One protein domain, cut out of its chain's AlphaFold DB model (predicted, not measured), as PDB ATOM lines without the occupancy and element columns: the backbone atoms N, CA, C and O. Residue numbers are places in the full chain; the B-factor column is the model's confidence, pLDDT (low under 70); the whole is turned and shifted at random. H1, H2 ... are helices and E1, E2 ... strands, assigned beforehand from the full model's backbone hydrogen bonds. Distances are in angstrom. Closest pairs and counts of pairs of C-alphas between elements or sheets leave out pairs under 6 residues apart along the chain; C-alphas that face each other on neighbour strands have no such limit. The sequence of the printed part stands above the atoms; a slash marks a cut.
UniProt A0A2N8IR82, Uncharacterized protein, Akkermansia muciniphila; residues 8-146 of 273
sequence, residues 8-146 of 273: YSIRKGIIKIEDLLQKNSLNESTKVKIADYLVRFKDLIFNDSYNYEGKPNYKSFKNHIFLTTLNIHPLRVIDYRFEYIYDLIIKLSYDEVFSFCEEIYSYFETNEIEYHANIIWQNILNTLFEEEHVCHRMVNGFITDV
ATOM      1  N   TYR A   8     -31.199 -37.111 -26.034       60.25
ATOM      2  CA  TYR A   8     -30.211 -38.091 -25.585       60.25
ATOM      3  C   TYR A   8     -28.813 -37.754 -26.106       60.25
ATOM      4  O   TYR A   8     -27.877 -37.641 -25.318       60.25
ATOM      5  N   SER A   9     -28.691 -37.517 -27.412       57.56
ATOM      6  CA  SER A   9     -27.422 -37.216 -28.075       57.56
ATOM      7  C   SER A   9     -26.811 -35.901 -27.577       57.56
ATOM      8  O   SER A   9     -25.607 -35.834 -27.358       57.56
ATOM      9  N   ILE A  10     -27.648 -34.904 -27.260       49.97
ATOM     10  CA  ILE A  10     -27.227 -33.650 -26.610       49.97
ATOM     11  C   ILE A  10     -26.681 -33.907 -25.197       49.97
ATOM     12  O   ILE A  10     -25.638 -33.376 -24.837       49.97
ATOM     13  N   ARG A  11     -27.340 -34.753 -24.381       56.12
ATOM     14  CA  ARG A  11     -26.839 -35.103 -23.029       56.12
ATOM     15  C   ARG A  11     -25.502 -35.844 -23.061       56.12
ATOM     16  O   ARG A  11     -24.810 -35.877 -22.052       56.12
ATOM     17  N   LYS A  12     -25.175 -36.479 -24.185       65.94
ATOM     18  CA  LYS A  12     -23.929 -37.221 -24.385       65.94
ATOM     19  C   LYS A  12     -22.847 -36.405 -25.102       65.94
ATOM     20  O   LYS A  12     -21.778 -36.953 -25.328       65.94
ATOM     21  N   GLY A  13     -23.109 -35.139 -25.450       53.53
ATOM     22  CA  GLY A  13     -22.158 -34.293 -26.181       53.53
ATOM     23  C   GLY A  13     -21.897 -34.752 -27.621       53.53
ATOM     24  O   GLY A  13     -20.862 -34.429 -28.183       53.53
ATOM     25  N   ILE A  14     -22.813 -35.532 -28.205       62.44
ATOM     26  CA  ILE A  14     -22.674 -36.110 -29.555       62.44
ATOM     27  C   ILE A  14     -23.082 -35.096 -30.641       62.44
ATOM     28  O   ILE A  14     -22.692 -35.238 -31.793       62.44
ATOM     29  N   ILE A  15     -23.886 -34.092 -30.284       56.88
ATOM     30  CA  ILE A  15     -24.460 -33.090 -31.194       56.88
ATOM     31  C   ILE A  15     -24.114 -31.701 -30.655       56.88
ATOM     32  O   ILE A  15     -24.264 -31.477 -29.449       56.88
ATOM     33  N   LYS A  16     -23.665 -30.785 -31.523       54.62
ATOM     34  CA  LYS A  16     -23.343 -29.404 -31.139       54.62
ATOM     35  C   LYS A  16     -24.619 -28.572 -30.983       54.62
ATOM     36  O   LYS A  16     -25.652 -28.893 -31.564       54.62
ATOM     37  N   ILE A  17     -24.563 -27.488 -30.205       54.25
ATOM     38  CA  ILE A  17     -25.684 -26.528 -30.095       54.25
ATOM     39  C   ILE A  17     -26.035 -25.936 -31.471       54.25
ATOM     40  O   ILE A  17     -27.212 -25.745 -31.765       54.25
ATOM     41  N   GLU A  18     -25.032 -25.745 -32.329       52.66
ATOM     42  CA  GLU A  18     -25.176 -25.326 -33.732       52.66
ATOM     43  C   GLU A  18     -26.091 -26.261 -34.546       52.66
ATOM     44  O   GLU A  18     -26.843 -25.795 -35.388       52.66
ATOM     45  N   ASP A  19     -26.106 -27.567 -34.259       54.41
ATOM     46  CA  ASP A  19     -26.963 -28.550 -34.949       54.41
ATOM     47  C   ASP A  19     -28.405 -28.588 -34.395       54.41
ATOM     48  O   ASP A  19     -29.266 -29.356 -34.861       54.41
ATOM     49  N   LEU A  20     -28.646 -27.839 -33.316       62.16
ATOM     50  CA  LEU A  20     -29.943 -27.667 -32.672       62.16
ATOM     51  C   LEU A  20     -30.621 -26.377 -33.130       62.16
ATOM     52  O   LEU A  20     -31.841 -26.351 -33.241       62.16
ATOM     53  N   LEU A  21     -29.820 -25.345 -33.387       70.31
ATOM     54  CA  LEU A  21     -30.243 -24.033 -33.848       70.31
ATOM     55  C   LEU A  21     -30.190 -23.979 -35.376       70.31
ATOM     56  O   LEU A  21     -29.127 -24.021 -35.988       70.31
ATOM     57  N   GLN A  22     -31.351 -23.881 -36.012       81.25
ATOM     58  CA  GLN A  22     -31.465 -23.881 -37.469       81.25
ATOM     59  C   GLN A  22     -31.369 -22.449 -37.997       81.25
ATOM     60  O   GLN A  22     -32.387 -21.779 -38.192       81.25
ATOM     61  N   LYS A  23     -30.131 -21.961 -38.153       81.06
ATOM     62  CA  LYS A  23     -29.853 -20.649 -38.753       81.06
ATOM     63  C   LYS A  23     -29.592 -20.767 -40.254       81.06
ATOM     64  O   LYS A  23     -30.477 -20.498 -41.049       81.06
ATOM     65  N   ASN A  24     -28.425 -21.275 -40.641       84.25
ATOM     66  CA  ASN A  24     -28.018 -21.366 -42.052       84.25
ATOM     67  C   ASN A  24     -28.343 -22.734 -42.682       84.25
ATOM     68  O   ASN A  24     -27.658 -23.199 -43.590       84.25
ATOM     69  N   SER A  25     -29.323 -23.449 -42.124       87.75
ATOM     70  CA  SER A  25     -29.813 -24.731 -42.638       87.75
ATOM     71  C   SER A  25     -31.166 -25.074 -42.016       87.75
ATOM     72  O   SER A  25     -31.473 -24.621 -40.914       87.75
ATOM     73  N   LEU A  26     -31.942 -25.923 -42.696       89.38
ATOM     74  CA  LEU A  26     -33.137 -26.557 -42.143       89.38
ATOM     75  C   LEU A  26     -32.944 -28.071 -42.087       89.38
ATOM     76  O   LEU A  26     -32.616 -28.714 -43.084       89.38
ATOM     77  N   ASN A  27     -33.205 -28.646 -40.919       88.56
ATOM     78  CA  ASN A  27     -33.371 -30.072 -40.728       88.56
ATOM     79  C   ASN A  27     -34.497 -30.569 -41.640       88.56
ATOM     80  O   ASN A  27     -35.567 -29.965 -41.730       88.56
ATOM     81  N   GLU A  28     -34.309 -31.754 -42.210       87.94
ATOM     82  CA  GLU A  28     -35.335 -32.421 -43.017       87.94
ATOM     83  C   GLU A  28     -36.669 -32.583 -42.268       87.94
ATOM     84  O   GLU A  28     -37.739 -32.430 -42.849       87.94
ATOM     85  N   SER A  29     -36.634 -32.817 -40.949       87.56
ATOM     86  CA  SER A  29     -37.856 -32.871 -40.130       87.56
ATOM     87  C   SER A  29     -38.615 -31.547 -40.099       87.56
ATOM     88  O   SER A  29     -39.843 -31.551 -40.058       87.56
ATOM     89  N   THR A  30     -37.897 -30.428 -40.121       91.56
ATOM     90  CA  THR A  30     -38.481 -29.090 -40.106       91.56
ATOM     91  C   THR A  30     -39.079 -28.762 -41.468       91.56
ATOM     92  O   THR A  30     -40.224 -28.329 -41.517       91.56
ATOM     93  N   LYS A  31     -38.392 -29.091 -42.572       92.50
ATOM     94  CA  LYS A  31     -38.946 -28.981 -43.937       92.50
ATOM     95  C   LYS A  31     -40.239 -29.785 -44.106       92.50
ATOM     96  O   LYS A  31     -41.229 -29.265 -44.611       92.50
ATOM     97  N   VAL A  32     -40.255 -31.027 -43.613       90.44
ATOM     98  CA  VAL A  32     -41.458 -31.878 -43.594       90.44
ATOM     99  C   VAL A  32     -42.605 -31.203 -42.844       90.44
ATOM    100  O   VAL A  32     -43.721 -31.142 -43.353       90.44
ATOM    101  N   LYS A  33     -42.337 -30.643 -41.659       92.38
ATOM    102  CA  LYS A  33     -43.366 -29.928 -40.901       92.38
ATOM    103  C   LYS A  33     -43.863 -28.681 -41.633       92.38
ATOM    104  O   LYS A  33     -45.067 -28.461 -41.643       92.38
ATOM    105  N   ILE A  34     -42.984 -27.893 -42.260       93.31
ATOM    106  CA  ILE A  34     -43.389 -26.728 -43.070       93.31
ATOM    107  C   ILE A  34     -44.370 -27.175 -44.160       93.31
ATOM    108  O   ILE A  34     -45.440 -26.585 -44.305       93.31
ATOM    109  N   ALA A  35     -44.052 -28.259 -44.872       90.38
ATOM    110  CA  ALA A  35     -44.923 -28.808 -45.904       90.38
ATOM    111  C   ALA A  35     -46.277 -29.300 -45.349       90.38
ATOM    112  O   ALA A  35     -47.321 -29.002 -45.930       90.38
ATOM    113  N   ASP A  36     -46.289 -29.984 -44.200       89.94
ATOM    114  CA  ASP A  36     -47.528 -30.402 -43.525       89.94
ATOM    115  C   ASP A  36     -48.403 -29.201 -43.132       89.94
ATOM    116  O   ASP A  36     -49.622 -29.202 -43.340       89.94
ATOM    117  N   TYR A  37     -47.792 -28.159 -42.561       91.06
ATOM    118  CA  TYR A  37     -48.494 -26.942 -42.163       91.06
ATOM    119  C   TYR A  37     -49.026 -26.165 -43.367       91.06
ATOM    120  O   TYR A  37     -50.127 -25.625 -43.283       91.06
ATOM    121  N   LEU A  38     -48.323 -26.176 -44.501       89.19
ATOM    122  CA  LEU A  38     -48.823 -25.605 -45.748       89.19
ATOM    123  C   LEU A  38     -50.091 -26.313 -46.240       89.19
ATOM    124  O   LEU A  38     -51.046 -25.653 -46.645       89.19
ATOM    125  N   VAL A  39     -50.125 -27.649 -46.200       86.12
ATOM    126  CA  VAL A  39     -51.317 -28.417 -46.600       86.12
ATOM    127  C   VAL A  39     -52.500 -28.075 -45.694       86.12
ATOM    128  O   VAL A  39     -53.588 -27.787 -46.191       86.12
ATOM    129  N   ARG A  40     -52.277 -28.013 -44.375       87.06
ATOM    130  CA  ARG A  40     -53.312 -27.614 -43.407       87.06
ATOM    131  C   ARG A  40     -53.777 -26.178 -43.611       87.06
ATOM    132  O   ARG A  40     -54.968 -25.912 -43.511       87.06
ATOM    133  N   PHE A  41     -52.856 -25.265 -43.900       87.81
ATOM    134  CA  PHE A  41     -53.169 -23.875 -44.199       87.81
ATOM    135  C   PHE A  41     -54.016 -23.768 -45.472       87.81
ATOM    136  O   PHE A  41     -55.057 -23.120 -45.454       87.81
ATOM    137  N   LYS A  42     -53.659 -24.490 -46.543       86.06
ATOM    138  CA  LYS A  42     -54.501 -24.601 -47.744       86.06
ATOM    139  C   LYS A  42     -55.908 -25.083 -47.387       86.06
ATOM    140  O   LYS A  42     -56.880 -24.477 -47.821       86.06
ATOM    141  N   ASP A  43     -56.030 -26.168 -46.627       84.94
ATOM    142  CA  ASP A  43     -57.344 -26.691 -46.239       84.94
ATOM    143  C   ASP A  43     -58.130 -25.676 -45.404       84.94
ATOM    144  O   ASP A  43     -59.310 -25.458 -45.651       84.94
ATOM    145  N   LEU A  44     -57.477 -24.985 -44.472       84.81
ATOM    146  CA  LEU A  44     -58.103 -23.943 -43.661       84.81
ATOM    147  C   LEU A  44     -58.651 -22.788 -44.512       84.81
ATOM    148  O   LEU A  44     -59.749 -22.307 -44.249       84.81
ATOM    149  N   ILE A  45     -57.894 -22.350 -45.518       83.81
ATOM    150  CA  ILE A  45     -58.237 -21.187 -46.344       83.81
ATOM    151  C   ILE A  45     -59.242 -21.528 -47.454       83.81
ATOM    152  O   ILE A  45     -60.093 -20.703 -47.787       83.81
ATOM    153  N   PHE A  46     -59.166 -22.730 -48.032       80.50
ATOM    154  CA  PHE A  46     -59.896 -23.079 -49.257       80.50
ATOM    155  C   PHE A  46     -60.977 -24.157 -49.086       80.50
ATOM    156  O   PHE A  46     -61.592 -24.532 -50.079       80.50
ATOM    157  N   ASN A  47     -61.241 -24.676 -47.880       74.31
ATOM    158  CA  ASN A  47     -62.292 -25.685 -47.690       74.31
ATOM    159  C   ASN A  47     -63.710 -25.109 -47.926       74.31
ATOM    160  O   ASN A  47     -64.062 -24.011 -47.480       74.31
ATOM    161  N   ASP A  48     -64.540 -25.883 -48.628       58.75
ATOM    162  CA  ASP A  48     -65.859 -25.520 -49.163       58.75
ATOM    163  C   ASP A  48     -66.989 -25.508 -48.118       58.75
ATOM    164  O   ASP A  48     -68.107 -25.100 -48.419       58.75
ATOM    165  N   SER A  49     -66.730 -25.910 -46.869       55.91
ATOM    166  CA  SER A  49     -67.785 -26.123 -45.856       55.91
ATOM    167  C   SER A  49     -68.502 -24.851 -45.364       55.91
ATOM    168  O   SER A  49     -69.505 -24.951 -44.664       55.91
ATOM    169  N   TYR A  50     -68.017 -23.661 -45.725       50.50
ATOM    170  CA  TYR A  50     -68.597 -22.372 -45.332       50.50
ATOM    171  C   TYR A  50     -68.712 -21.457 -46.556       50.50
ATOM    172  O   TYR A  50     -67.710 -20.913 -47.009       50.50
ATOM    173  N   ASN A  51     -69.909 -21.312 -47.128       47.31
ATOM    174  CA  ASN A  51     -70.178 -20.383 -48.232       47.31
ATOM    175  C   ASN A  51     -70.172 -18.938 -47.711       47.31
ATOM    176  O   ASN A  51     -71.164 -18.489 -47.147       47.31
ATOM    177  N   TYR A  52     -69.064 -18.227 -47.911       53.16
ATOM    178  CA  TYR A  52     -68.970 -16.778 -47.732       53.16
ATOM    179  C   TYR A  52     -68.524 -16.144 -49.055       53.16
ATOM    180  O   TYR A  52     -67.651 -16.686 -49.741       53.16
ATOM    181  N   GLU A  53     -69.139 -15.020 -49.425       51.50
ATOM    182  CA  GLU A  53     -68.633 -14.143 -50.486       51.50
ATOM    183  C   GLU A  53     -67.237 -13.624 -50.086       51.50
ATOM    184  O   GLU A  53     -66.980 -13.408 -48.907       51.50
ATOM    185  N   GLY A  54     -66.308 -13.491 -51.045       57.31
ATOM    186  CA  GLY A  54     -64.940 -13.000 -50.782       57.31
ATOM    187  C   GLY A  54     -63.850 -14.067 -50.575       57.31
ATOM    188  O   GLY A  54     -62.715 -13.725 -50.244       57.31
ATOM    189  N   LYS A  55     -64.135 -15.363 -50.790       64.00
ATOM    190  CA  LYS A  55     -63.106 -16.413 -50.675       64.00
ATOM    191  C   LYS A  55     -61.968 -16.262 -51.696       64.00
ATOM    192  O   LYS A  55     -62.222 -16.000 -52.875       64.00
ATOM    193  N   PRO A  56     -60.721 -16.558 -51.292       66.19
ATOM    194  CA  PRO A  56     -59.607 -16.600 -52.219       66.19
ATOM    195  C   PRO A  56     -59.756 -17.735 -53.227       66.19
ATOM    196  O   PRO A  56     -60.177 -18.850 -52.914       66.19
ATOM    197  N   ASN A  57     -59.367 -17.464 -54.469       77.69
ATOM    198  CA  ASN A  57     -59.456 -18.435 -55.547       77.69
ATOM    199  C   ASN A  57     -58.299 -19.446 -55.458       77.69
ATOM    200  O   ASN A  57     -57.153 -19.121 -55.775       77.69
ATOM    201  N   TYR A  58     -58.604 -20.693 -55.078       80.25
ATOM    202  CA  TYR A  58     -57.604 -21.762 -54.950       80.25
ATOM    203  C   TYR A  58     -56.799 -21.994 -56.235       80.25
ATOM    204  O   TYR A  58     -55.589 -22.202 -56.187       80.25
ATOM    205  N   LYS A  59     -57.444 -21.914 -57.407       79.88
ATOM    206  CA  LYS A  59     -56.760 -22.063 -58.699       79.88
ATOM    207  C   LYS A  59     -55.744 -20.939 -58.926       79.88
ATOM    208  O   LYS A  59     -54.672 -21.212 -59.455       79.88
ATOM    209  N   SER A  60     -56.056 -19.714 -58.510       81.44
ATOM    210  CA  SER A  60     -55.161 -18.554 -58.624       81.44
ATOM    211  C   SER A  60     -53.981 -18.669 -57.666       81.44
ATOM    212  O   SER A  60     -52.848 -18.490 -58.101       81.44
ATOM    213  N   PHE A  61     -54.224 -19.093 -56.422       83.88
ATOM    214  CA  PHE A  61     -53.167 -19.368 -55.446       83.88
ATOM    215  C   PHE A  61     -52.233 -20.473 -55.933       83.88
ATOM    216  O   PHE A  61     -51.022 -20.287 -55.997       83.88
ATOM    217  N   LYS A  62     -52.802 -21.606 -56.365       81.19
ATOM    218  CA  LYS A  62     -52.033 -22.710 -56.939       81.19
ATOM    219  C   LYS A  62     -51.197 -22.221 -58.123       81.19
ATOM    220  O   LYS A  62     -50.000 -22.468 -58.167       81.19
ATOM    221  N   ASN A  63     -51.807 -21.499 -59.062       80.00
ATOM    222  CA  ASN A  63     -51.091 -20.990 -60.227       80.00
ATOM    223  C   ASN A  63     -49.949 -20.052 -59.848       80.00
ATOM    224  O   ASN A  63     -48.861 -20.212 -60.385       80.00
ATOM    225  N   HIS A  64     -50.186 -19.118 -58.928       82.75
ATOM    226  CA  HIS A  64     -49.162 -18.205 -58.440       82.75
ATOM    227  C   HIS A  64     -47.970 -18.980 -57.877       82.75
ATOM    228  O   HIS A  64     -46.872 -18.841 -58.399       82.75
ATOM    229  N   ILE A  65     -48.212 -19.893 -56.935       80.50
ATOM    230  CA  ILE A  65     -47.164 -20.703 -56.308       80.50
ATOM    231  C   ILE A  65     -46.334 -21.483 -57.339       80.50
ATOM    232  O   ILE A  65     -45.110 -21.413 -57.342       80.50
ATOM    233  N   PHE A  66     -46.966 -22.206 -58.265       76.81
ATOM    234  CA  PHE A  66     -46.211 -22.972 -59.264       76.81
ATOM    235  C   PHE A  66     -45.488 -22.083 -60.297       76.81
ATOM    236  O   PHE A  66     -44.511 -22.525 -60.902       76.81
ATOM    237  N   LEU A  67     -45.936 -20.843 -60.508       75.88
ATOM    238  CA  LEU A  67     -45.285 -19.904 -61.420       75.88
ATOM    239  C   LEU A  67     -44.099 -19.196 -60.770       75.88
ATOM    240  O   LEU A  67     -43.017 -19.191 -61.351       75.88
ATOM    241  N   THR A  68     -44.298 -18.619 -59.586       71.12
ATOM    242  CA  THR A  68     -43.287 -17.801 -58.905       71.12
ATOM    243  C   THR A  68     -42.223 -18.655 -58.235       71.12
ATOM    244  O   THR A  68     -41.042 -18.351 -58.345       71.12
ATOM    245  N   THR A  69     -42.607 -19.776 -57.620       65.44
ATOM    246  CA  THR A  69     -41.667 -20.629 -56.875       65.44
ATOM    247  C   THR A  69     -40.886 -21.582 -57.773       65.44
ATOM    248  O   THR A  69     -39.723 -21.872 -57.523       65.44
ATOM    249  N   LEU A  70     -41.533 -22.129 -58.805       65.25
ATOM    250  CA  LEU A  70     -40.984 -23.252 -59.573       65.25
ATOM    251  C   LEU A  70     -40.568 -22.883 -60.997       65.25
ATOM    252  O   LEU A  70     -40.030 -23.734 -61.709       65.25
ATOM    253  N   ASN A  71     -40.852 -21.651 -61.438       66.75
ATOM    254  CA  ASN A  71     -40.681 -21.211 -62.823       66.75
ATOM    255  C   ASN A  71     -41.306 -22.201 -63.836       66.75
ATOM    256  O   ASN A  71     -40.807 -22.412 -64.946       66.75
ATOM    257  N   ILE A  72     -42.393 -22.879 -63.439       63.50
ATOM    258  CA  ILE A  72     -43.088 -23.852 -64.281       63.50
ATOM    259  C   ILE A  72     -44.107 -23.103 -65.129       63.50
ATOM    260  O   ILE A  72     -45.004 -22.446 -64.615       63.50
ATOM    261  N   HIS A  73     -44.004 -23.257 -66.451       59.69
ATOM    262  CA  HIS A  73     -44.892 -22.599 -67.409       59.69
ATOM    263  C   HIS A  73     -46.388 -22.834 -67.085       59.69
ATOM    264  O   HIS A  73     -46.764 -23.989 -66.855       59.69
ATOM    265  N   PRO A  74     -47.273 -21.814 -67.178       55.78
ATOM    266  CA  PRO A  74     -48.675 -21.890 -66.736       55.78
ATOM    267  C   PRO A  74     -49.467 -23.073 -67.309       55.78
ATOM    268  O   PRO A  74     -50.293 -23.675 -66.631       55.78
ATOM    269  N   LEU A  75     -49.184 -23.440 -68.562       57.16
ATOM    270  CA  LEU A  75     -49.828 -24.569 -69.246       57.16
ATOM    271  C   LEU A  75     -49.480 -25.940 -68.644       57.16
ATOM    272  O   LEU A  75     -50.251 -26.876 -68.806       57.16
ATOM    273  N   ARG A  76     -48.345 -26.062 -67.944       56.88
ATOM    274  CA  ARG A  76     -47.955 -27.285 -67.228       56.88
ATOM    275  C   ARG A  76     -48.522 -27.324 -65.807       56.88
ATOM    276  O   ARG A  76     -48.706 -28.405 -65.270       56.88
ATOM    277  N   VAL A  77     -48.856 -26.168 -65.221       57.62
ATOM    278  CA  VAL A  77     -49.378 -26.028 -63.843       57.62
ATOM    279  C   VAL A  77     -50.728 -26.729 -63.631       57.62
ATOM    280  O   VAL A  77     -51.052 -27.147 -62.519       57.62
ATOM    281  N   ILE A  78     -51.514 -26.904 -64.697       55.28
ATOM    282  CA  ILE A  78     -52.830 -27.557 -64.634       55.28
ATOM    283  C   ILE A  78     -52.707 -29.020 -64.175       55.28
ATOM    284  O   ILE A  78     -53.538 -29.454 -63.375       55.28
ATOM    285  N   ASP A  79     -51.640 -29.717 -64.578       61.03
ATOM    286  CA  ASP A  79     -51.391 -31.125 -64.237       61.03
ATOM    287  C   ASP A  79     -50.687 -31.323 -62.884       61.03
ATOM    288  O   ASP A  79     -50.654 -32.439 -62.357       61.03
ATOM    289  N   TYR A  80     -50.152 -30.261 -62.271       63.34
ATOM    290  CA  TYR A  80     -49.524 -30.379 -60.957       63.34
ATOM    291  C   TYR A  80     -50.565 -30.338 -59.833       63.34
ATOM    292  O   TYR A  80     -51.351 -29.394 -59.657       63.34
ATOM    293  N   ARG A  81     -50.536 -31.414 -59.048       71.94
ATOM    294  CA  ARG A  81     -51.212 -31.571 -57.764       71.94
ATOM    295  C   ARG A  81     -50.468 -30.793 -56.673       71.94
ATOM    296  O   ARG A  81     -49.241 -30.730 -56.683       71.94
ATOM    297  N   PHE A  82     -51.197 -30.194 -55.736       71.75
ATOM    298  CA  PHE A  82     -50.601 -29.382 -54.664       71.75
ATOM    299  C   PHE A  82     -49.669 -30.211 -53.770       71.75
ATOM    300  O   PHE A  82     -48.682 -29.714 -53.247       71.75
ATOM    301  N   GLU A  83     -49.927 -31.510 -53.683       74.12
ATOM    302  CA  GLU A  83     -49.128 -32.520 -53.002       74.12
ATOM    303  C   GLU A  83     -47.682 -32.593 -53.523       74.12
ATOM    304  O   GLU A  83     -46.792 -32.966 -52.767       74.12
ATOM    305  N   TYR A  84     -47.403 -32.172 -54.766       78.31
ATOM    306  CA  TYR A  84     -46.025 -32.080 -55.270       78.31
ATOM    307  C   TYR A  84     -45.198 -30.990 -54.577       78.31
ATOM    308  O   TYR A  84     -43.970 -31.061 -54.597       78.31
ATOM    309  N   ILE A  85     -45.841 -30.006 -53.941       76.88
ATOM    310  CA  ILE A  85     -45.143 -28.986 -53.151       76.88
ATOM    311  C   ILE A  85     -44.452 -29.627 -51.940       76.88
ATOM    312  O   ILE A  85     -43.389 -29.174 -51.529       76.88
ATOM    313  N   TYR A  86     -44.992 -30.728 -51.409       81.44
ATOM    314  CA  TYR A  86     -44.357 -31.464 -50.319       81.44
ATOM    315  C   TYR A  86     -42.983 -32.011 -50.735       81.44
ATOM    316  O   TYR A  86     -41.974 -31.750 -50.080       81.44
ATOM    317  N   ASP A  87     -42.931 -32.706 -51.874       81.81
ATOM    318  CA  ASP A  87     -41.685 -33.243 -52.434       81.81
ATOM    319  C   ASP A  87     -40.716 -32.138 -52.871       81.81
ATOM    320  O   ASP A  87     -39.501 -32.354 -52.901       81.81
ATOM    321  N   LEU A  88     -41.247 -30.970 -53.237       83.38
ATOM    322  CA  LEU A  88     -40.450 -29.798 -53.561       83.38
ATOM    323  C   LEU A  88     -39.751 -29.241 -52.322       83.38
ATOM    324  O   LEU A  88     -38.529 -29.148 -52.334       83.38
ATOM    325  N   ILE A  89     -40.502 -28.898 -51.269       87.25
ATOM    326  CA  ILE A  89     -39.973 -28.245 -50.059       87.25
ATOM    327  C   ILE A  89     -38.810 -29.046 -49.465       87.25
ATOM    328  O   ILE A  89     -37.820 -28.471 -49.030       87.25
ATOM    329  N   ILE A  90     -38.899 -30.377 -49.497       87.50
ATOM    330  CA  ILE A  90     -37.833 -31.278 -49.037       87.50
ATOM    331  C   ILE A  90     -36.523 -31.068 -49.820       87.50
ATOM    332  O   ILE A  90     -35.439 -31.093 -49.239       87.50
ATOM    333  N   LYS A  91     -36.608 -30.839 -51.136       88.00
ATOM    334  CA  LYS A  91     -35.448 -30.709 -52.034       88.00
ATOM    335  C   LYS A  91     -34.823 -29.317 -52.042       88.00
ATOM    336  O   LYS A  91     -33.659 -29.212 -52.417       88.00
ATOM    337  N   LEU A  92     -35.579 -28.292 -51.663       88.69
ATOM    338  CA  LEU A  92     -35.110 -26.909 -51.633       88.69
ATOM    339  C   LEU A  92     -34.021 -26.701 -50.568       88.69
ATOM    340  O   LEU A  92     -34.003 -27.377 -49.526       88.69
ATOM    341  N   SER A  93     -33.116 -25.754 -50.819       91.75
ATOM    342  CA  SER A  93     -32.231 -25.201 -49.792       91.75
ATOM    343  C   SER A  93     -33.038 -24.403 -48.757       91.75
ATOM    344  O   SER A  93     -34.230 -24.149 -48.924       91.75
ATOM    345  N   TYR A  94     -32.426 -24.057 -47.623       91.06
ATOM    346  CA  TYR A  94     -33.163 -23.384 -46.546       91.06
ATOM    347  C   TYR A  94     -33.653 -21.987 -46.956       91.06
ATOM    348  O   TYR A  94     -34.779 -21.621 -46.633       91.06
ATOM    349  N   ASP A  95     -32.828 -21.249 -47.695       89.38
ATOM    350  CA  ASP A  95     -33.128 -19.929 -48.237       89.38
ATOM    351  C   ASP A  95     -34.246 -19.998 -49.283       89.38
ATOM    352  O   ASP A  95     -35.193 -19.222 -49.207       89.38
ATOM    353  N   GLU A  96     -34.235 -21.003 -50.166       91.00
ATOM    354  CA  GLU A  96     -35.330 -21.243 -51.114       91.00
ATOM    355  C   GLU A  96     -36.655 -21.568 -50.399       91.00
ATOM    356  O   GLU A  96     -37.717 -21.095 -50.809       91.00
ATOM    357  N   VAL A  97     -36.621 -22.346 -49.306       92.62
ATOM    358  CA  VAL A  97     -37.811 -22.609 -48.470       92.62
ATOM    359  C   VAL A  97     -38.318 -21.327 -47.807       92.62
ATOM    360  O   VAL A  97     -39.531 -21.145 -47.680       92.62
ATOM    361  N   PHE A  98     -37.424 -20.439 -47.374       92.00
ATOM    362  CA  PHE A  98     -37.812 -19.159 -46.787       92.00
ATOM    363  C   PHE A  98     -38.430 -18.228 -47.824       92.00
ATOM    364  O   PHE A  98     -39.560 -17.796 -47.610       92.00
ATOM    365  N   SER A  99     -37.792 -18.025 -48.978       89.62
ATOM    366  CA  SER A  99     -38.377 -17.241 -50.072       89.62
ATOM    367  C   SER A  99     -39.741 -17.788 -50.489       89.62
ATOM    368  O   SER A  99     -40.690 -17.035 -50.673       89.62
ATOM    369  N   PHE A 100     -39.894 -19.113 -50.537       90.94
ATOM    370  CA  PHE A 100     -41.191 -19.739 -50.781       90.94
ATOM    371  C   PHE A 100     -42.261 -19.355 -49.741       90.94
ATOM    372  O   PHE A 100     -43.413 -19.084 -50.083       90.94
ATOM    373  N   CYS A 101     -41.894 -19.329 -48.461       92.38
ATOM    374  CA  CYS A 101     -42.793 -18.931 -47.383       92.38
ATOM    375  C   CYS A 101     -43.182 -17.444 -47.460       92.38
ATOM    376  O   CYS A 101     -44.339 -17.115 -47.184       92.38
ATOM    377  N   GLU A 102     -42.244 -16.570 -47.830       90.44
ATOM    378  CA  GLU A 102     -42.464 -15.131 -48.048       90.44
ATOM    379  C   GLU A 102     -43.375 -14.868 -49.257       90.44
ATOM    380  O   GLU A 102     -44.279 -14.035 -49.185       90.44
ATOM    381  N   GLU A 103     -43.219 -15.632 -50.342       89.56
ATOM    382  CA  GLU A 103     -44.091 -15.566 -51.523       89.56
ATOM    383  C   GLU A 103     -45.546 -15.913 -51.177       89.56
ATOM    384  O   GLU A 103     -46.476 -15.230 -51.607       89.56
ATOM    385  N   ILE A 104     -45.770 -16.930 -50.331       90.38
ATOM    386  CA  ILE A 104     -47.117 -17.247 -49.832       90.38
ATOM    387  C   ILE A 104     -47.707 -16.046 -49.087       90.38
ATOM    388  O   ILE A 104     -48.855 -15.681 -49.340       90.38
ATOM    389  N   TYR A 105     -46.945 -15.422 -48.183       90.56
ATOM    390  CA  TYR A 105     -47.413 -14.237 -47.463       90.56
ATOM    391  C   TYR A 105     -47.778 -13.109 -48.436       90.56
ATOM    392  O   TYR A 105     -48.895 -12.590 -48.382       90.56
ATOM    393  N   SER A 106     -46.866 -12.793 -49.357       87.62
ATOM    394  CA  SER A 106     -46.996 -11.714 -50.342       87.62
ATOM    395  C   SER A 106     -48.213 -11.902 -51.245       87.62
ATOM    396  O   SER A 106     -48.928 -10.942 -51.542       87.62
ATOM    397  N   TYR A 107     -48.515 -13.148 -51.634       88.69
ATOM    398  CA  TYR A 107     -49.735 -13.472 -52.366       88.69
ATOM    399  C   TYR A 107     -50.988 -13.059 -51.587       88.69
ATOM    400  O   TYR A 107     -51.873 -12.407 -52.139       88.69
ATOM    401  N   PHE A 108     -51.084 -13.433 -50.309       87.56
ATOM    402  CA  PHE A 108     -52.267 -13.141 -49.500       87.56
ATOM    403  C   PHE A 108     -52.368 -11.669 -49.088       87.56
ATOM    404  O   PHE A 108     -53.482 -11.171 -48.954       87.56
ATOM    405  N   GLU A 109     -51.237 -10.981 -48.935       85.88
ATOM    406  CA  GLU A 109     -51.188  -9.533 -48.707       85.88
ATOM    407  C   GLU A 109     -51.679  -8.759 -49.939       85.88
ATOM    408  O   GLU A 109     -52.586  -7.941 -49.836       85.88
ATOM    409  N   THR A 110     -51.152  -9.080 -51.125       83.44
ATOM    410  CA  THR A 110     -51.481  -8.370 -52.376       83.44
ATOM    411  C   THR A 110     -52.930  -8.576 -52.812       83.44
ATOM    412  O   THR A 110     -53.525  -7.704 -53.440       83.44
ATOM    413  N   ASN A 111     -53.505  -9.744 -52.520       78.81
ATOM    414  CA  ASN A 111     -54.868 -10.073 -52.935       78.81
ATOM    415  C   ASN A 111     -55.934  -9.672 -51.892       78.81
ATOM    416  O   ASN A 111     -57.080 -10.076 -52.069       78.81
ATOM    417  N   GLU A 112     -55.568  -8.908 -50.844       62.66
ATOM    418  CA  GLU A 112     -56.443  -8.311 -49.807       62.66
ATOM    419  C   GLU A 112     -57.658  -9.176 -49.429       62.66
ATOM    420  O   GLU A 112     -58.820  -8.783 -49.536       62.66
ATOM    421  N   ILE A 113     -57.394 -10.404 -48.989       62.47
ATOM    422  CA  ILE A 113     -58.463 -11.321 -48.594       62.47
ATOM    423  C   ILE A 113     -58.880 -11.001 -47.155       62.47
ATOM    424  O   ILE A 113     -58.062 -11.087 -46.238       62.47
ATOM    425  N   GLU A 114     -60.172 -10.720 -46.952       57.53
ATOM    426  CA  GLU A 114     -60.839 -10.381 -45.672       57.53
ATOM    427  C   GLU A 114     -60.530 -11.368 -44.520       57.53
ATOM    428  O   GLU A 114     -60.680 -11.067 -43.342       57.53
ATOM    429  N   TYR A 115     -60.020 -12.552 -44.858       64.31
ATOM    430  CA  TYR A 115     -59.660 -13.626 -43.939       64.31
ATOM    431  C   TYR A 115     -58.287 -13.474 -43.249       64.31
ATOM    432  O   TYR A 115     -57.893 -14.364 -42.497       64.31
ATOM    433  N   HIS A 116     -57.525 -12.401 -43.516       82.25
ATOM    434  CA  HIS A 116     -56.181 -12.173 -42.946       82.25
ATOM    435  C   HIS A 116     -55.252 -13.399 -43.065       82.25
ATOM    436  O   HIS A 116     -54.494 -13.743 -42.152       82.25
ATOM    437  N   ALA A 117     -55.330 -14.098 -44.199       88.06
ATOM    438  CA  ALA A 117     -54.637 -15.363 -44.425       88.06
ATOM    439  C   ALA A 117     -53.104 -15.226 -44.332       88.06
ATOM    440  O   ALA A 117     -52.441 -16.140 -43.846       88.06
ATOM    441  N   ASN A 118     -52.551 -14.072 -44.711       86.88
ATOM    442  CA  ASN A 118     -51.140 -13.728 -44.519       86.88
ATOM    443  C   ASN A 118     -50.745 -13.729 -43.027       86.88
ATOM    444  O   ASN A 118     -49.722 -14.301 -42.657       86.88
ATOM    445  N   ILE A 119     -51.587 -13.167 -42.151       88.50
ATOM    446  CA  ILE A 119     -51.354 -13.146 -40.697       88.50
ATOM    447  C   ILE A 119     -51.470 -14.552 -40.100       88.50
ATOM    448  O   ILE A 119     -50.647 -14.943 -39.271       88.50
ATOM    449  N   ILE A 120     -52.454 -15.341 -40.543       91.19
ATOM    450  CA  ILE A 120     -52.592 -16.747 -40.134       91.19
ATOM    451  C   ILE A 120     -51.334 -17.537 -40.520       91.19
ATOM    452  O   ILE A 120     -50.792 -18.268 -39.690       91.19
ATOM    453  N   TRP A 121     -50.848 -17.361 -41.750       92.81
ATOM    454  CA  TRP A 121     -49.636 -18.010 -42.243       92.81
ATOM    455  C   TRP A 121     -48.394 -17.621 -41.436       92.81
ATOM    456  O   TRP A 121     -47.668 -18.499 -40.969       92.81
ATOM    457  N   GLN A 122     -48.203 -16.323 -41.182       90.44
ATOM    458  CA  GLN A 122     -47.117 -15.815 -40.344       90.44
ATOM    459  C   GLN A 122     -47.134 -16.447 -38.945       90.44
ATOM    460  O   GLN A 122     -46.096 -16.893 -38.454       90.44
ATOM    461  N   ASN A 123     -48.302 -16.525 -38.305       89.88
ATOM    462  CA  ASN A 123     -48.428 -17.113 -36.971       89.88
ATOM    463  C   ASN A 123     -48.101 -18.612 -36.975       89.88
ATOM    464  O   ASN A 123     -47.352 -19.070 -36.114       89.88
ATOM    465  N   ILE A 124     -48.598 -19.358 -37.968       93.44
ATOM    466  CA  ILE A 124     -48.280 -20.780 -38.152       93.44
ATOM    467  C   ILE A 124     -46.766 -20.987 -38.288       93.44
ATOM    468  O   ILE A 124     -46.196 -21.828 -37.589       93.44
ATOM    469  N   LEU A 125     -46.110 -20.210 -39.156       92.62
ATOM    470  CA  LEU A 125     -44.667 -20.300 -39.363       92.62
ATOM    471  C   LEU A 125     -43.885 -19.940 -38.106       92.62
ATOM    472  O   LEU A 125     -42.967 -20.666 -37.743       92.62
ATOM    473  N   ASN A 126     -44.260 -18.870 -37.407       85.94
ATOM    474  CA  ASN A 126     -43.559 -18.442 -36.200       85.94
ATOM    475  C   ASN A 126     -43.673 -19.461 -35.063       85.94
ATOM    476  O   ASN A 126     -42.669 -19.740 -34.406       85.94
ATOM    477  N   THR A 127     -44.848 -20.070 -34.872       87.75
ATOM    478  CA  THR A 127     -45.016 -21.183 -33.926       87.75
ATOM    479  C   THR A 127     -44.144 -22.372 -34.325       87.75
ATOM    480  O   THR A 127     -43.413 -22.906 -33.493       87.75
ATOM    481  N   LEU A 128     -44.151 -22.758 -35.603       91.12
ATOM    482  CA  LEU A 128     -43.334 -23.866 -36.094       91.12
ATOM    483  C   LEU A 128     -41.830 -23.603 -35.927       91.12
ATOM    484  O   LEU A 128     -41.094 -24.474 -35.464       91.12
ATOM    485  N   PHE A 129     -41.369 -22.410 -36.293       89.12
ATOM    486  CA  PHE A 129     -39.978 -21.992 -36.152       89.12
ATOM    487  C   PHE A 129     -39.542 -22.004 -34.689       89.12
ATOM    488  O   PHE A 129     -38.418 -22.394 -34.380       89.12
ATOM    489  N   GLU A 130     -40.431 -21.647 -33.767       80.69
ATOM    490  CA  GLU A 130     -40.155 -21.752 -32.344       80.69
ATOM    491  C   GLU A 130     -40.043 -23.203 -31.858       80.69
ATOM    492  O   GLU A 130     -39.076 -23.537 -31.166       80.69
ATOM    493  N   GLU A 131     -40.995 -24.060 -32.235       81.62
ATOM    494  CA  GLU A 131     -41.015 -25.485 -31.878       81.62
ATOM    495  C   GLU A 131     -39.795 -26.245 -32.412       81.62
ATOM    496  O   GLU A 131     -39.293 -27.163 -31.760       81.62
ATOM    497  N   GLU A 132     -39.327 -25.865 -33.601       83.31
ATOM    498  CA  GLU A 132     -38.211 -26.502 -34.299       83.31
ATOM    499  C   GLU A 132     -36.867 -25.807 -34.061       83.31
ATOM    500  O   GLU A 132     -35.856 -26.231 -34.620       83.31
ATOM    501  N   HIS A 133     -36.819 -24.775 -33.214       78.44
ATOM    502  CA  HIS A 133     -35.602 -24.002 -32.934       78.44
ATOM    503  C   HIS A 133     -34.954 -23.402 -34.200       78.44
ATOM    504  O   HIS A 133     -33.730 -23.366 -34.339       78.44
ATOM    505  N   VAL A 134     -35.782 -22.926 -35.131       85.75
ATOM    506  CA  VAL A 134     -35.357 -22.106 -36.269       85.75
ATOM    507  C   VAL A 134     -35.058 -20.698 -35.774       85.75
ATOM    508  O   VAL A 134     -35.886 -20.065 -35.108       85.75
ATOM    509  N   CYS A 135     -33.864 -20.207 -36.101       82.81
ATOM    510  CA  CYS A 135     -33.364 -18.898 -35.672       82.81
ATOM    511  C   CYS A 135     -33.926 -17.739 -36.503       82.81
ATOM    512  O   CYS A 135     -33.304 -16.689 -36.563       82.81
ATOM    513  N   HIS A 136     -35.089 -17.927 -37.124       84.69
ATOM    514  CA  HIS A 136     -35.758 -16.938 -37.958       84.69
ATOM    515  C   HIS A 136     -37.215 -16.760 -37.522       84.69
ATOM    516  O   HIS A 136     -37.805 -17.675 -36.939       84.69
ATOM    517  N   ARG A 137     -37.806 -15.597 -37.790       84.94
ATOM    518  CA  ARG A 137     -39.245 -15.325 -37.645       84.94
ATOM    519  C   ARG A 137     -39.729 -14.545 -38.847       84.94
ATOM    520  O   ARG A 137     -38.999 -13.729 -39.389       84.94
ATOM    521  N   MET A 138     -40.971 -14.787 -39.232       83.56
ATOM    522  CA  MET A 138     -41.657 -13.952 -40.196       83.56
ATOM    523  C   MET A 138     -42.238 -12.725 -39.490       83.56
ATOM    524  O   MET A 138     -43.027 -12.859 -38.547       83.56
ATOM    525  N   VAL A 139     -41.856 -11.541 -39.957       71.75
ATOM    526  CA  VAL A 139     -42.332 -10.240 -39.490       71.75
ATOM    527  C   VAL A 139     -42.722  -9.420 -40.715       71.75
ATOM    528  O   VAL A 139     -41.869  -9.062 -41.521       71.75
ATOM    529  N   ASN A 140     -44.018  -9.127 -40.856       70.94
ATOM    530  CA  ASN A 140     -44.574  -8.363 -41.981       70.94
ATOM    531  C   ASN A 140     -44.157  -8.932 -43.346       70.94
ATOM    532  O   ASN A 140     -43.693  -8.203 -44.216       70.94
ATOM    533  N   GLY A 141     -44.262 -10.253 -43.497       74.06
ATOM    534  CA  GLY A 141     -43.957 -10.941 -44.752       74.06
ATOM    535  C   GLY A 141     -42.487 -11.232 -45.019       74.06
ATOM    536  O   GLY A 141     -42.209 -11.990 -45.940       74.06
ATOM    537  N   PHE A 142     -41.569 -10.735 -44.187       71.75
ATOM    538  CA  PHE A 142     -40.137 -11.012 -44.301       71.75
ATOM    539  C   PHE A 142     -39.684 -11.997 -43.231       71.75
ATOM    540  O   PHE A 142     -39.998 -11.826 -42.052       71.75
ATOM    541  N   ILE A 143     -38.930 -13.016 -43.622       82.88
ATOM    542  CA  ILE A 143     -38.265 -13.937 -42.710       82.88
ATOM    543  C   ILE A 143     -36.938 -13.310 -42.294       82.88
ATOM    544  O   ILE A 143     -35.990 -13.210 -43.067       82.88
ATOM    545  N   THR A 144     -36.875 -12.886 -41.039       69.75
ATOM    546  CA  THR A 144     -35.719 -12.212 -40.454       69.75
ATOM    547  C   THR A 144     -35.053 -13.095 -39.413       69.75
ATOM    548  O   THR A 144     -35.722 -13.877 -38.731       69.75
ATOM    549  N   ASP A 145     -33.745 -12.924 -39.236       72.06
ATOM    550  CA  ASP A 145     -33.016 -13.488 -38.102       72.06
ATOM    551  C   ASP A 145     -33.678 -13.071 -36.773       72.06
ATOM    552  O   ASP A 145     -34.000 -11.906 -36.550       72.06
ATOM    553  N   VAL A 146     -33.882 -14.042 -35.881       65.31
ATOM    554  CA  VAL A 146     -34.198 -13.814 -34.454       65.31
ATOM    555  C   VAL A 146     -32.929 -13.583 -33.659       65.31
ATOM    556  O   VAL A 146     -32.965 -12.921 -32.628       65.31
TER     557      VAL A 146
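AT A GLANCE: This is residues 8 to 146 of the 273 residues of an uncharacterized protein of Akkermansia muciniphila (UniProt A0A2N8IR82). A small strand hairpin, E1 and E2, packs on a core of three long helices, H2, H6 and H7, set side by side in a triangle, with H7 running against the other two. H5 packs on H2, and H3, with short H4 next to it, packs on H6; residues 11 to 18, of which 11 belongs to short H1, stick out at one end. The 139 printed residues hold seven named helices, then two antiparallel strands, E1 - E2; the class is mostly helix. The whole is compact, with a radius of gyration of the C-alphas of 16.3 A, yet elongated in outline, spanning 55 by 30 by 26 A.

HOW THE PARTS SIT: E1, residues 136 to 139, and E2, residues 142 to 145, form an antiparallel hairpin at 142 degrees; N 137 and O 144 are 2.9 A apart and N 144 and O 137 2.8 A, within hydrogen-bond range. The closest C-alphas of E1 and H7, residues 117 to 131, are those of Arg 137 and Asn 126, 5.5 A apart. Those of E2 and H6, residues 94 to 110, are Phe 142 and Glu 102, 6.0 A apart. H6 and H7 form a helical hairpin, at a shallow tilt of 27 degrees, opposite ways; H6 touches H7 with residues 104 to 109 alone, closest at the C-alphas of Tyr 105 and Asn 118, 4.8 A. H2, residues 28 to 46, touches H7 at a shallow tilt of 26 degrees, opposite ways, closest at the C-alphas of Ile 45 and Ala 117, 7.1 A. H2 and H6 are close but not clearly touching: the C-alphas of Lys 31 and Val 97 are 7.9 A apart. H5, residues 84 to 91, touches residues 28 to 36 of H2 alone, closest at the C-alphas of Tyr 86 and Ala 35, 5.2 A. H3, residues 58 to 68, touches residues 103 to 107 of H6 alone, at a steep tilt of 44 degrees, closest at the C-alphas of Ile 65 and Ile 104, 7.3 A. H4, residues 74 to 77, touches H3, closest at the C-alphas of Val 77 and Phe 66, 6.4 A. H1, residues 8 to 11, touches no helix. Each O i to N i+4 pair is within hydrogen-bond range in H2, H3, H6 and H7, and 3 of 4 in H5; H1 and H4 are too short for such a pair.

IN THESE COORDINATES: H1 begins at C-alpha 8, (-30.211, -38.091, -25.585). From first to last C-alpha H2 measures 27.0 A, H6 24.4 A, H7 21.1 A, H3 15.4 A and H5 11.1 A. E2 ends at C-alpha 145, (-33.016, -13.488, -38.102).

THE WHOLE: The two C-alphas farthest apart, those of Lys 12 and Glu 53, are 56.7 A apart. The printed part has no cut; the links H1 to H2 and H2 to H3 are long. The mean pLDDT of the printed part is 77.3, and residues 8 to 20, 48 to 56, 69 to 80, 112 to 115, 144 and 146 are under 70.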